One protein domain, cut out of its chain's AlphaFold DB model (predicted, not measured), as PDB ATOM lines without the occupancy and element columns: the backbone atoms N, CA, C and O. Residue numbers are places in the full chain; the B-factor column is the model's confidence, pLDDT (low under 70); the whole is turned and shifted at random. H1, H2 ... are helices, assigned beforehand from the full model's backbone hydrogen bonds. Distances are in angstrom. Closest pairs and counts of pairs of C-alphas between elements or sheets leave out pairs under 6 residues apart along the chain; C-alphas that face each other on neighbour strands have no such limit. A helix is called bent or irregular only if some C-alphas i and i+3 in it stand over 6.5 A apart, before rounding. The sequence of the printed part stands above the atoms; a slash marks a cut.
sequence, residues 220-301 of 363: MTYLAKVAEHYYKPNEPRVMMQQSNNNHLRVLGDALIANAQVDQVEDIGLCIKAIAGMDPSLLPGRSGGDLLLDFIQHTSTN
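What this domain is: This is residues 220 to 301 of the 363 residues of an uncharacterized protein of Pseudomonas sp. Leaf58 (UniProt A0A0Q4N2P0). Four helices lie nearly along one direction in a small bundle, with H3 in the middle: H1, H2 and H3 make a triangle, and H4 packs on H3 away from H1. H2, the longest helix, runs opposite ways to the other three, and two long links, H1 to H2 and H3 to H4, loop between the helices. The printed part has 82 residues with four named helices in the order H1, H2, H3, H4, and no named strand; the class is all helix. The whole is compact, with a radius of gyration of the C-alphas of 11.7 A, and its C-alphas span 34 by 24 by 23 A.

Where its parts are: Find C-alpha 220 at (20.405, 170.272, 261.729); there H1 begins, residues 220 to 230, 15.9 A from first to last C-alpha. Go on to C-alpha 242 at (40.966, 158.933, 254.666), where H2 begins; it covers residues 242 to 258 and is 25.3 A long. Next comes H3, residues 264 to 275, 15.7 A long. Last is H4, residues 287 to 297, 15.3 A long, which ends with C-alpha 297 at (25.929, 152.529, 261.179). None of these helices is bent.

How they stand to each other: Begin with H3, the hub, which touches the three other helices in this bundle, a group of helices side by side. H1 touches H3 at a shallow tilt of 15 degrees, the same way; look at the C-alphas of Ala 224 and Cys 270, their closest, 4.4 A apart. H4 touches H3 at a shallow tilt of 12 degrees, the same way, and their closest C-alphas are those of Val 264 and Gly 287, 4.7 A apart. H2 and H3 form a helical hairpin and run opposite ways at a shallow tilt of 17 degrees. H2 touches H3 with residues 248 to 255 alone; the closest C-alphas are those of Leu 248 and Ile 274, 6.0 A apart. H1 and H2 are a helical hairpin too: they touch at a shallow tilt of 2 degrees, opposite ways, with the C-alphas of Tyr 230 and Asn 244 closest at 6.4 A. H2 and H4 are close but not clearly touching, the C-alphas of Ile 256 and Leu 291 being closest at 7.1 A, while H1 and H4 are apart. In H3 and H4 every O i to N i+4 pair is within hydrogen-bond range; in H1 5 of 7 are, in H2 11 of 13.

The domain as a whole: The two C-alphas farthest apart are those of Ser 243 and Gly 284, 34.4 A. The printed part has no cut. The links H1 to H2 and H3 to H4 are long, 11 residues each, and H2 to H3 is tight, 5 residues. The mean pLDDT of the printed part is 78.6; look for values under 70 at residues 232 to 245, of which 242 to 245 belong to H2, and at residues 299 to 301.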
ATOM      1  N   MET A 220      20.073 171.541 262.379       82.94
ATOM      2  CA  MET A 220      20.405 170.272 261.729       82.94
ATOM      3  C   MET A 220      20.462 170.395 260.197       82.94
ATOM      4  O   MET A 220      21.229 169.674 259.554       82.94
ATOM      5  N   THR A 221      19.709 171.330 259.611       83.50
ATOM      6  CA  THR A 221      19.705 171.616 258.172       83.50
ATOM      7  C   THR A 221      21.035 172.223 257.725       83.50
ATOM      8  O   THR A 221      21.616 171.788 256.728       83.50
ATOM      9  N   TYR A 222      21.572 173.181 258.479       85.81
ATOM     10  CA  TYR A 222      22.883 173.762 258.216       85.81
ATOM     11  C   TYR A 222      23.996 172.720 258.381       85.81
ATOM     12  O   TYR A 222      24.892 172.630 257.539       85.81
ATOM     13  N   LEU A 223      23.914 171.868 259.409       86.94
ATOM     14  CA  LEU A 223      24.854 170.757 259.578       86.94
ATOM     15  C   LEU A 223      24.804 169.770 258.396       86.94
ATOM     16  O   LEU A 223      25.854 169.328 257.927       86.94
ATOM     17  N   ALA A 224      23.610 169.460 257.877       86.44
ATOM     18  CA  ALA A 224      23.446 168.632 256.682       86.44
ATOM     19  C   ALA A 224      24.098 169.278 255.446       86.44
ATOM     20  O   ALA A 224      24.859 168.612 254.748       86.44
ATOM     21  N   LYS A 225      23.904 170.588 255.233       86.12
ATOM     22  CA  LYS A 225      24.551 171.348 254.146       86.12
ATOM     23  C   LYS A 225      26.082 171.267 254.213       86.12
ATOM     24  O   LYS A 225      26.738 171.104 253.186       86.12
ATOM     25  N   VAL A 226      26.664 171.363 255.413       87.00
ATOM     26  CA  VAL A 226      28.115 171.191 255.605       87.00
ATOM     27  C   VAL A 226      28.540 169.755 255.289       87.00
ATOM     28  O   VAL A 226      29.575 169.542 254.663       87.00
ATOM     29  N   ALA A 227      27.754 168.756 255.694       85.44
ATOM     30  CA  ALA A 227      28.054 167.353 255.416       85.44
ATOM     31  C   ALA A 227      28.016 167.023 253.915       85.44
ATOM     32  O   ALA A 227      28.913 166.333 253.425       85.44
ATOM     33  N   GLU A 228      27.055 167.584 253.177       83.62
ATOM     34  CA  GLU A 228      26.916 167.409 251.724       83.62
ATOM     35  C   GLU A 228      28.143 167.880 250.932       83.62
ATOM     36  O   GLU A 228      28.421 167.367 249.845       83.62
ATOM     37  N   HIS A 229      28.920 168.815 251.486       80.31
ATOM     38  CA  HIS A 229      30.185 169.243 250.898       80.31
ATOM     39  C   HIS A 229      31.232 168.113 250.861       80.31
ATOM     40  O   HIS A 229      31.972 167.989 249.885       80.31
ATOM     41  N   TYR A 230      31.283 167.266 251.894       74.94
ATOM     42  CA  TYR A 230      32.241 166.154 251.985       74.94
ATOM     43  C   TYR A 230      31.702 164.842 251.427       74.94
ATOM     44  O   TYR A 230      32.481 163.937 251.107       74.94
ATOM     45  N   TYR A 231      30.378 164.710 251.361       71.62
ATOM     46  CA  TYR A 231      29.712 163.501 250.922       71.62
ATOM     47  C   TYR A 231      28.438 163.821 250.150       71.62
ATOM     48  O   TYR A 231      27.462 164.310 250.709       71.62
ATOM     49  N   LYS A 232      28.403 163.455 248.868       66.50
ATOM     50  CA  LYS A 232      27.147 163.460 248.120       66.50
ATOM     51  C   LYS A 232      26.356 162.192 248.468       66.50
ATOM     52  O   LYS A 232      26.904 161.103 248.290       66.50
ATOM     53  N   PRO A 233      25.068 162.293 248.853       54.22
ATOM     54  CA  PRO A 233      24.239 161.168 249.314       54.22
ATOM     55  C   PRO A 233      24.134 159.946 248.382       54.22
ATOM     56  O   PRO A 233      23.621 158.913 248.797       54.22
ATOM     57  N   ASN A 234      24.609 160.050 247.135       56.88
ATOM     58  CA  ASN A 234      24.501 159.023 246.096       56.88
ATOM     59  C   ASN A 234      25.862 158.519 245.575       56.88
ATOM     60  O   ASN A 234      25.897 157.751 244.615       56.88
ATOM     61  N   GLU A 235      26.984 158.945 246.166       57.25
ATOM     62  CA  GLU A 235      28.312 158.460 245.778       57.25
ATOM     63  C   GLU A 235      28.756 157.274 246.665       57.25
ATOM     64  O   GLU A 235      28.543 157.289 247.885       57.25
ATOM     65  N   PRO A 236      29.370 156.213 246.097       52.88
ATOM     66  CA  PRO A 236      29.840 155.073 246.878       52.88
ATOM     67  C   PRO A 236      30.954 155.476 247.854       52.88
ATOM     68  O   PRO A 236      31.997 155.990 247.445       52.88
ATOM     69  N   ARG A 237      30.797 155.132 249.142       53.41
ATOM     70  CA  ARG A 237      31.796 155.364 250.211       53.41
ATOM     71  C   ARG A 237      33.202 154.821 249.909       53.41
ATOM     72  O   ARG A 237      34.170 155.266 250.512       53.41
ATOM     73  N   VAL A 238      33.333 153.880 248.974       47.62
ATOM     74  CA  VAL A 238      34.609 153.247 248.595       47.62
ATOM     75  C   VAL A 238      35.603 154.251 247.984       47.62
ATOM     76  O   VAL A 238      36.804 154.010 248.030       47.62
ATOM     77  N   MET A 239      35.137 155.401 247.476       44.47
ATOM     78  CA  MET A 239      36.007 156.468 246.951       44.47
ATOM     79  C   MET A 239      36.448 157.505 247.999       44.47
ATOM     80  O   MET A 239      37.078 158.503 247.649       44.47
ATOM     81  N   MET A 240      36.153 157.293 249.287       52.19
ATOM     82  CA  MET A 240      36.548 158.228 250.342       52.19
ATOM     83  C   MET A 240      38.063 158.224 250.570       52.19
ATOM     84  O   MET A 240      38.654 157.222 250.973       52.19
ATOM     85  N   GLN A 241      38.694 159.387 250.400       51.78
ATOM     86  CA  GLN A 241      40.006 159.642 250.988       51.78
ATOM     87  C   GLN A 241      39.896 159.566 252.521       51.78
ATOM     88  O   GLN A 241      38.907 160.012 253.105       51.78
ATOM     89  N   GLN A 242      40.922 159.037 253.196       53.12
ATOM     90  CA  GLN A 242      40.966 158.933 254.666       53.12
ATOM     91  C   GLN A 242      40.740 160.281 255.384       53.12
ATOM     92  O   GLN A 242      40.268 160.296 256.522       53.12
ATOM     93  N   SER A 243      41.028 161.406 254.722       52.12
ATOM     94  CA  SER A 243      40.753 162.768 255.196       52.12
ATOM     95  C   SER A 243      39.264 163.020 255.471       52.12
ATOM     96  O   SER A 243      38.925 163.583 256.514       52.12
ATOM     97  N   ASN A 244      38.364 162.527 254.616       67.50
ATOM     98  CA  ASN A 244      36.922 162.766 254.747       67.50
ATOM     99  C   ASN A 244      36.315 162.021 255.943       67.50
ATOM    100  O   ASN A 244      35.381 162.521 256.568       67.50
ATOM    101  N   ASN A 245      36.885 160.878 256.342       69.00
ATOM    102  CA  ASN A 245      36.415 160.130 257.513       69.00
ATOM    103  C   ASN A 245      36.551 160.934 258.814       69.00
ATOM    104  O   ASN A 245      35.690 160.847 259.689       69.00
ATOM    105  N   ASN A 246      37.602 161.749 258.948       73.69
ATOM    106  CA  ASN A 246      37.765 162.607 260.120       73.69
ATOM    107  C   ASN A 246      36.746 163.750 260.146       73.69
ATOM    108  O   ASN A 246      36.209 164.035 261.215       73.69
ATOM    109  N   HIS A 247      36.443 164.360 258.996       77.81
ATOM    110  CA  HIS A 247      35.417 165.400 258.896       77.81
ATOM    111  C   HIS A 247      34.029 164.841 259.219       77.81
ATOM    112  O   HIS A 247      33.361 165.350 260.113       77.81
ATOM    113  N   LEU A 248      33.638 163.717 258.611       77.06
ATOM    114  CA  LEU A 248      32.355 163.061 258.896       77.06
ATOM    115  C   LEU A 248      32.240 162.614 260.362       77.06
ATOM    116  O   LEU A 248      31.165 162.695 260.959       77.06
ATOM    117  N   ARG A 249      33.350 162.200 260.988       78.62
ATOM    118  CA  ARG A 249      33.385 161.909 262.428       78.62
ATOM    119  C   ARG A 249      33.064 163.150 263.265       78.62
ATOM    120  O   ARG A 249      32.279 163.038 264.205       78.62
ATOM    121  N   VAL A 250      33.653 164.301 262.938       80.31
ATOM    122  CA  VAL A 250      33.402 165.581 263.626       80.31
ATOM    123  C   VAL A 250      31.949 166.024 263.450       80.31
ATOM    124  O   VAL A 250      31.296 166.350 264.437       80.31
ATOM    125  N   LEU A 251      31.418 165.950 262.229       86.00
ATOM    126  CA  LEU A 251      30.022 166.297 261.944       86.00
ATOM    127  C   LEU A 251      29.046 165.374 262.680       86.00
ATOM    128  O   LEU A 251      28.056 165.837 263.236       86.00
ATOM    129  N   GLY A 252      29.358 164.080 262.775       86.50
ATOM    130  CA  GLY A 252      28.571 163.140 263.571       86.50
ATOM    131  C   GLY A 252      28.609 163.425 265.075       86.50
ATOM    132  O   GLY A 252      27.601 163.248 265.754       86.50
ATOM    133  N   ASP A 253      29.739 163.894 265.613       83.00
ATOM    134  CA  ASP A 253      29.807 164.346 267.009       83.00
ATOM    135  C   ASP A 253      28.952 165.616 267.214       83.00
ATOM    136  O   ASP A 253      28.260 165.723 268.228       83.00
ATOM    137  N   ALA A 254      28.941 166.538 266.244       84.00
ATOM    138  CA  ALA A 254      28.102 167.738 266.274       84.00
ATOM    139  C   ALA A 254      26.597 167.415 266.177       84.00
ATOM    140  O   ALA A 254      25.810 168.000 266.920       84.00
ATOM    141  N   LEU A 255      26.202 166.448 265.339       88.50
ATOM    142  CA  LEU A 255      24.826 165.938 265.262       88.50
ATOM    143  C   LEU A 255      24.358 165.461 266.641       88.50
ATOM    144  O   LEU A 255      23.348 165.925 267.160       88.50
ATOM    145  N   ILE A 256      25.140 164.586 267.278       87.44
ATOM    146  CA  ILE A 256      24.806 164.020 268.590       87.44
ATOM    147  C   ILE A 256      24.723 165.092 269.682       87.44
ATOM    148  O   ILE A 256      23.896 164.981 270.586       87.44
ATOM    149  N   ALA A 257      25.553 166.132 269.609       80.94
ATOM    150  CA  ALA A 257      25.540 167.218 270.582       80.94
ATOM    151  C   ALA A 257      24.312 168.137 270.446       80.94
ATOM    152  O   ALA A 257      23.810 168.618 271.459       80.94
ATOM    153  N   ASN A 258      23.820 168.363 269.223       81.94
ATOM    154  CA  ASN A 258      22.829 169.409 268.941       81.94
ATOM    155  C   ASN A 258      21.423 168.885 268.609       81.94
ATOM    156  O   ASN A 258      20.470 169.655 268.681       81.94
ATOM    157  N   ALA A 259      21.267 167.603 268.262       86.19
ATOM    158  CA  ALA A 259      19.991 167.048 267.806       86.19
ATOM    159  C   ALA A 259      18.862 167.235 268.829       86.19
ATOM    160  O   ALA A 259      19.001 166.789 269.969       86.19
ATOM    161  N   GLN A 260      17.747 167.837 268.419       87.00
ATOM    162  CA  GLN A 260      16.514 167.920 269.206       87.00
ATOM    163  C   GLN A 260      15.597 166.765 268.791       87.00
ATOM    164  O   GLN A 260      15.289 166.608 267.614       87.00
ATOM    165  N   VAL A 261      15.233 165.892 269.734       87.12
ATOM    166  CA  VAL A 261      14.621 164.575 269.439       87.12
ATOM    167  C   VAL A 261      13.242 164.650 268.777       87.12
ATOM    168  O   VAL A 261      12.798 163.672 268.176       87.12
ATOM    169  N   ASP A 262      12.581 165.794 268.894       88.38
ATOM    170  CA  ASP A 262      11.320 166.156 268.256       88.38
ATOM    171  C   ASP A 262      11.489 166.542 266.774       88.38
ATOM    172  O   ASP A 262      10.563 166.354 265.986       88.38
ATOM    173  N   GLN A 263      12.680 166.979 266.357       88.69
ATOM    174  CA  GLN A 263      13.017 167.332 264.970       88.69
ATOM    175  C   GLN A 263      13.437 166.103 264.147       88.69
ATOM    176  O   GLN A 263      14.549 166.010 263.625       88.69
ATOM    177  N   VAL A 264      12.540 165.119 264.047       89.19
ATOM    178  CA  VAL A 264      12.824 163.813 263.417       89.19
ATOM    179  C   VAL A 264      13.247 163.955 261.951       89.19
ATOM    180  O   VAL A 264      14.192 163.292 261.519       89.19
ATOM    181  N   GLU A 265      12.583 164.829 261.191       88.81
ATOM    182  CA  GLU A 265      12.891 165.060 259.774       88.81
ATOM    183  C   GLU A 265      14.292 165.655 259.591       88.81
ATOM    184  O   GLU A 265      15.076 165.145 258.785       88.81
ATOM    185  N   ASP A 266      14.650 166.659 260.394       89.25
ATOM    186  CA  ASP A 266      15.948 167.322 260.287       89.25
ATOM    187  C   ASP A 266      17.098 166.413 260.740       89.25
ATOM    188  O   ASP A 266      18.150 166.361 260.092       89.25
ATOM    189  N   ILE A 267      16.885 165.629 261.808       90.50
ATOM    190  CA  ILE A 267      17.804 164.555 262.212       90.50
ATOM    191  C   ILE A 267      18.014 163.592 261.041       90.50
ATOM    192  O   ILE A 267      19.149 163.228 260.731       90.50
ATOM    193  N   GLY A 268      16.930 163.197 260.372       89.56
ATOM    194  CA  GLY A 268      16.977 162.298 259.232       89.56
ATOM    195  C   GLY A 268      17.805 162.848 258.066       89.56
ATOM    196  O   GLY A 268      18.694 162.156 257.561       89.56
ATOM    197  N   LEU A 269      17.562 164.097 257.664       88.81
ATOM    198  CA  LEU A 269      18.335 164.767 256.611       88.81
ATOM    199  C   LEU A 269      19.828 164.802 256.954       88.81
ATOM    200  O   LEU A 269      20.671 164.463 256.121       88.81
ATOM    201  N   CYS A 270      20.153 165.136 258.201       88.94
ATOM    202  CA  CYS A 270      21.528 165.193 258.669       88.94
ATOM    203  C   CYS A 270      22.202 163.809 258.674       88.94
ATOM    204  O   CYS A 270      23.324 163.658 258.184       88.94
ATOM    205  N   ILE A 271      21.507 162.770 259.148       89.75
ATOM    206  CA  ILE A 271      21.989 161.380 259.110       89.75
ATOM    207  C   ILE A 271      22.236 160.932 257.669       89.75
ATOM    208  O   ILE A 271      23.267 160.319 257.394       89.75
ATOM    209  N   LYS A 272      21.341 161.261 256.737       87.50
ATOM    210  CA  LYS A 272      21.520 160.937 255.319       87.50
ATOM    211  C   LYS A 272      22.753 161.621 254.738       87.50
ATOM    212  O   LYS A 272      23.547 160.964 254.068       87.50
ATOM    213  N   ALA A 273      22.955 162.899 255.045       86.00
ATOM    214  CA  ALA A 273      24.098 163.670 254.567       86.00
ATOM    215  C   ALA A 273      25.438 163.227 255.188       86.00
ATOM    216  O   ALA A 273      26.463 163.243 254.517       86.00
ATOM    217  N   ILE A 274      25.462 162.796 256.453       85.19
ATOM    218  CA  ILE A 274      26.700 162.358 257.125       85.19
ATOM    219  C   ILE A 274      26.998 160.880 256.844       85.19
ATOM    220  O   ILE A 274      28.153 160.478 256.663       85.19
ATOM    221  N   ALA A 275      25.966 160.037 256.869       82.19
ATOM    222  CA  ALA A 275      26.114 158.590 256.881       82.19
ATOM    223  C   ALA A 275      25.689 157.884 255.587       82.19
ATOM    224  O   ALA A 275      26.009 156.707 255.435       82.19
ATOM    225  N   GLY A 276      24.978 158.557 254.678       81.44
ATOM    226  CA  GLY A 276      24.337 157.919 253.519       81.44
ATOM    227  C   GLY A 276      23.191 156.972 253.894       81.44
ATOM    228  O   GLY A 276      22.670 156.255 253.045       81.44
ATOM    229  N   MET A 277      22.802 156.950 255.169       84.94
ATOM    230  CA  MET A 277      21.705 156.138 255.676       84.94
ATOM    231  C   MET A 277      20.389 156.842 255.354       84.94
ATOM    232  O   MET A 277      20.205 157.981 255.767       84.94
ATOM    233  N   ASP A 278      19.488 156.176 254.628       85.00
ATOM    234  CA  ASP A 278      18.217 156.761 254.194       85.00
ATOM    235  C   ASP A 278      17.099 156.541 255.234       85.00
ATOM    236  O   ASP A 278      16.568 155.429 255.331       85.00
ATOM    237  N   PRO A 279      16.705 157.559 256.021       82.62
ATOM    238  CA  PRO A 279      15.757 157.386 257.123       82.62
ATOM    239  C   PRO A 279      14.328 157.122 256.646       82.62
ATOM    240  O   PRO A 279      13.539 156.554 257.395       82.62
ATOM    241  N   SER A 280      13.985 157.458 255.394       81.62
ATOM    242  CA  SER A 280      12.681 157.105 254.813       81.62
ATOM    243  C   SER A 280      12.459 155.597 254.698       81.62
ATOM    244  O   SER A 280      11.317 155.157 254.604       81.62
ATOM    245  N   LEU A 281      13.528 154.793 254.749       80.50
ATOM    246  CA  LEU A 281      13.437 153.333 254.819       80.50
ATOM    247  C   LEU A 281      13.088 152.822 256.230       80.50
ATOM    248  O   LEU A 281      12.824 151.634 256.398       80.50
ATOM    249  N   LEU A 282      13.068 153.704 257.236       80.19
ATOM    250  CA  LEU A 282      12.763 153.408 258.638       80.19
ATOM    251  C   LEU A 282      11.600 154.284 259.149       80.19
ATOM    252  O   LEU A 282      11.778 155.089 260.067       80.19
ATOM    253  N   PRO A 283      10.397 154.162 258.563       76.69
ATOM    254  CA  PRO A 283       9.266 155.007 258.927       76.69
ATOM    255  C   PRO A 283       8.833 154.788 260.384       76.69
ATOM    256  O   PRO A 283       8.849 153.669 260.896       76.69
ATOM    257  N   GLY A 284       8.411 155.867 261.049       81.44
ATOM    258  CA  GLY A 284       7.879 155.826 262.418       81.44
ATOM    259  C   GLY A 284       8.930 155.728 263.529       81.44
ATOM    260  O   GLY A 284       8.558 155.616 264.695       81.44
ATOM    261  N   ARG A 285      10.229 155.784 263.202       84.50
ATOM    262  CA  ARG A 285      11.302 155.896 264.198       84.50
ATOM    263  C   ARG A 285      11.242 157.238 264.921       84.50
ATOM    264  O   ARG A 285      11.053 158.278 264.293       84.50
ATOM    265  N   SER A 286      11.450 157.214 266.236       89.75
ATOM    266  CA  SER A 286      11.663 158.441 267.004       89.75
ATOM    267  C   SER A 286      13.027 159.060 266.671       89.75
ATOM    268  O   SER A 286      13.932 158.365 266.201       89.75
ATOM    269  N   GLY A 287      13.219 160.354 266.958       87.88
ATOM    270  CA  GLY A 287      14.522 161.003 266.777       87.88
ATOM    271  C   GLY A 287      15.632 160.326 267.591       87.88
ATOM    272  O   GLY A 287      16.738 160.144 267.089       87.88
ATOM    273  N   GLY A 288      15.325 159.863 268.809       88.69
ATOM    274  CA  GLY A 288      16.261 159.087 269.632       88.69
ATOM    275  C   GLY A 288      16.682 157.765 268.980       88.69
ATOM    276  O   GLY A 288      17.872 157.447 268.958       88.69
ATOM    277  N   ASP A 289      15.734 157.037 268.380       88.88
ATOM    278  CA  ASP A 289      16.034 155.788 267.670       88.88
ATOM    279  C   ASP A 289      16.868 156.031 266.408       88.88
ATOM    280  O   ASP A 289      17.800 155.279 266.137       88.88
ATOM    281  N   LEU A 290      16.586 157.104 265.659       90.88
ATOM    282  CA  LEU A 290      17.383 157.474 264.485       90.88
ATOM    283  C   LEU A 290      18.837 157.780 264.860       90.88
ATOM    284  O   LEU A 290      19.760 157.309 264.195       90.88
ATOM    285  N   LEU A 291      19.062 158.524 265.948       90.81
ATOM    286  CA  LEU A 291      20.413 158.803 266.448       90.81
ATOM    287  C   LEU A 291      21.119 157.516 266.898       90.81
ATOM    288  O   LEU A 291      22.319 157.356 266.659       90.81
ATOM    289  N   LEU A 292      20.388 156.581 267.505       87.50
ATOM    290  CA  LEU A 292      20.923 155.279 267.897       87.50
ATOM    291  C   LEU A 292      21.292 154.417 266.677       87.50
ATOM    292  O   LEU A 292      22.347 153.778 266.675       87.50
ATOM    293  N   ASP A 293      20.465 154.403 265.634       86.62
ATOM    294  CA  ASP A 293      20.740 153.685 264.386       86.62
ATOM    295  C   ASP A 293      21.938 154.299 263.642       86.62
ATOM    296  O   ASP A 293      22.819 153.580 263.162       86.62
ATOM    297  N   PHE A 294      22.058 155.630 263.647       87.69
ATOM    298  CA  PHE A 294      23.226 156.341 263.122       87.69
ATOM    299  C   PHE A 294      24.535 155.934 263.818       87.69
ATOM    300  O   PHE A 294      25.552 155.698 263.150       87.69
ATOM    301  N   ILE A 295      24.533 155.822 265.152       86.38
ATOM    302  CA  ILE A 295      25.720 155.387 265.904       86.38
ATOM    303  C   ILE A 295      26.122 153.967 265.485       86.38
ATOM    304  O   ILE A 295      27.294 153.706 265.220       86.38
ATOM    305  N   GLN A 296      25.158 153.058 265.340       80.12
ATOM    306  CA  GLN A 296      25.434 151.688 264.894       80.12
ATOM    307  C   GLN A 296      26.014 151.643 263.475       80.12
ATOM    308  O   GLN A 296      26.905 150.842 263.197       80.12
ATOM    309  N   HIS A 297      25.540 152.520 262.587       79.38
ATOM    310  CA  HIS A 297      25.929 152.529 261.179       79.38
ATOM    311  C   HIS A 297      27.327 153.119 260.914       79.38
ATOM    312  O   HIS A 297      27.926 152.860 259.870       79.38
ATOM    313  N   THR A 298      27.872 153.927 261.831       74.12
ATOM    314  CA  THR A 298      29.119 154.686 261.595       74.12
ATOM    315  C   THR A 298      30.390 154.064 262.187       74.12
ATOM    316  O   THR A 298      31.463 154.639 262.002       74.12
ATOM    317  N   SER A 299      30.275 152.897 262.842       58.56
ATOM    318  CA  SER A 299      31.332 151.983 263.347       58.56
ATOM    319  C   SER A 299      32.476 152.566 264.199       58.56
ATOM    320  O   SER A 299      33.250 151.811 264.783       58.56
ATOM    321  N   THR A 300      32.589 153.886 264.332       58.81
ATOM    322  CA  THR A 300      33.693 154.585 264.991       58.81
ATOM    323  C   THR A 300      33.177 155.446 266.142       58.81
ATOM    324  O   THR A 300      32.301 156.291 265.976       58.81
ATOM    325  N   ASN A 301      33.792 155.283 267.321       58.69
ATOM    326  CA  ASN A 301      33.597 156.146 268.495       58.69
ATOM    327  C   ASN A 301      32.204 156.077 269.168       58.69
ATOM    328  O   ASN A 301      31.769 157.036 269.813       58.69
TER     329      ASN A 301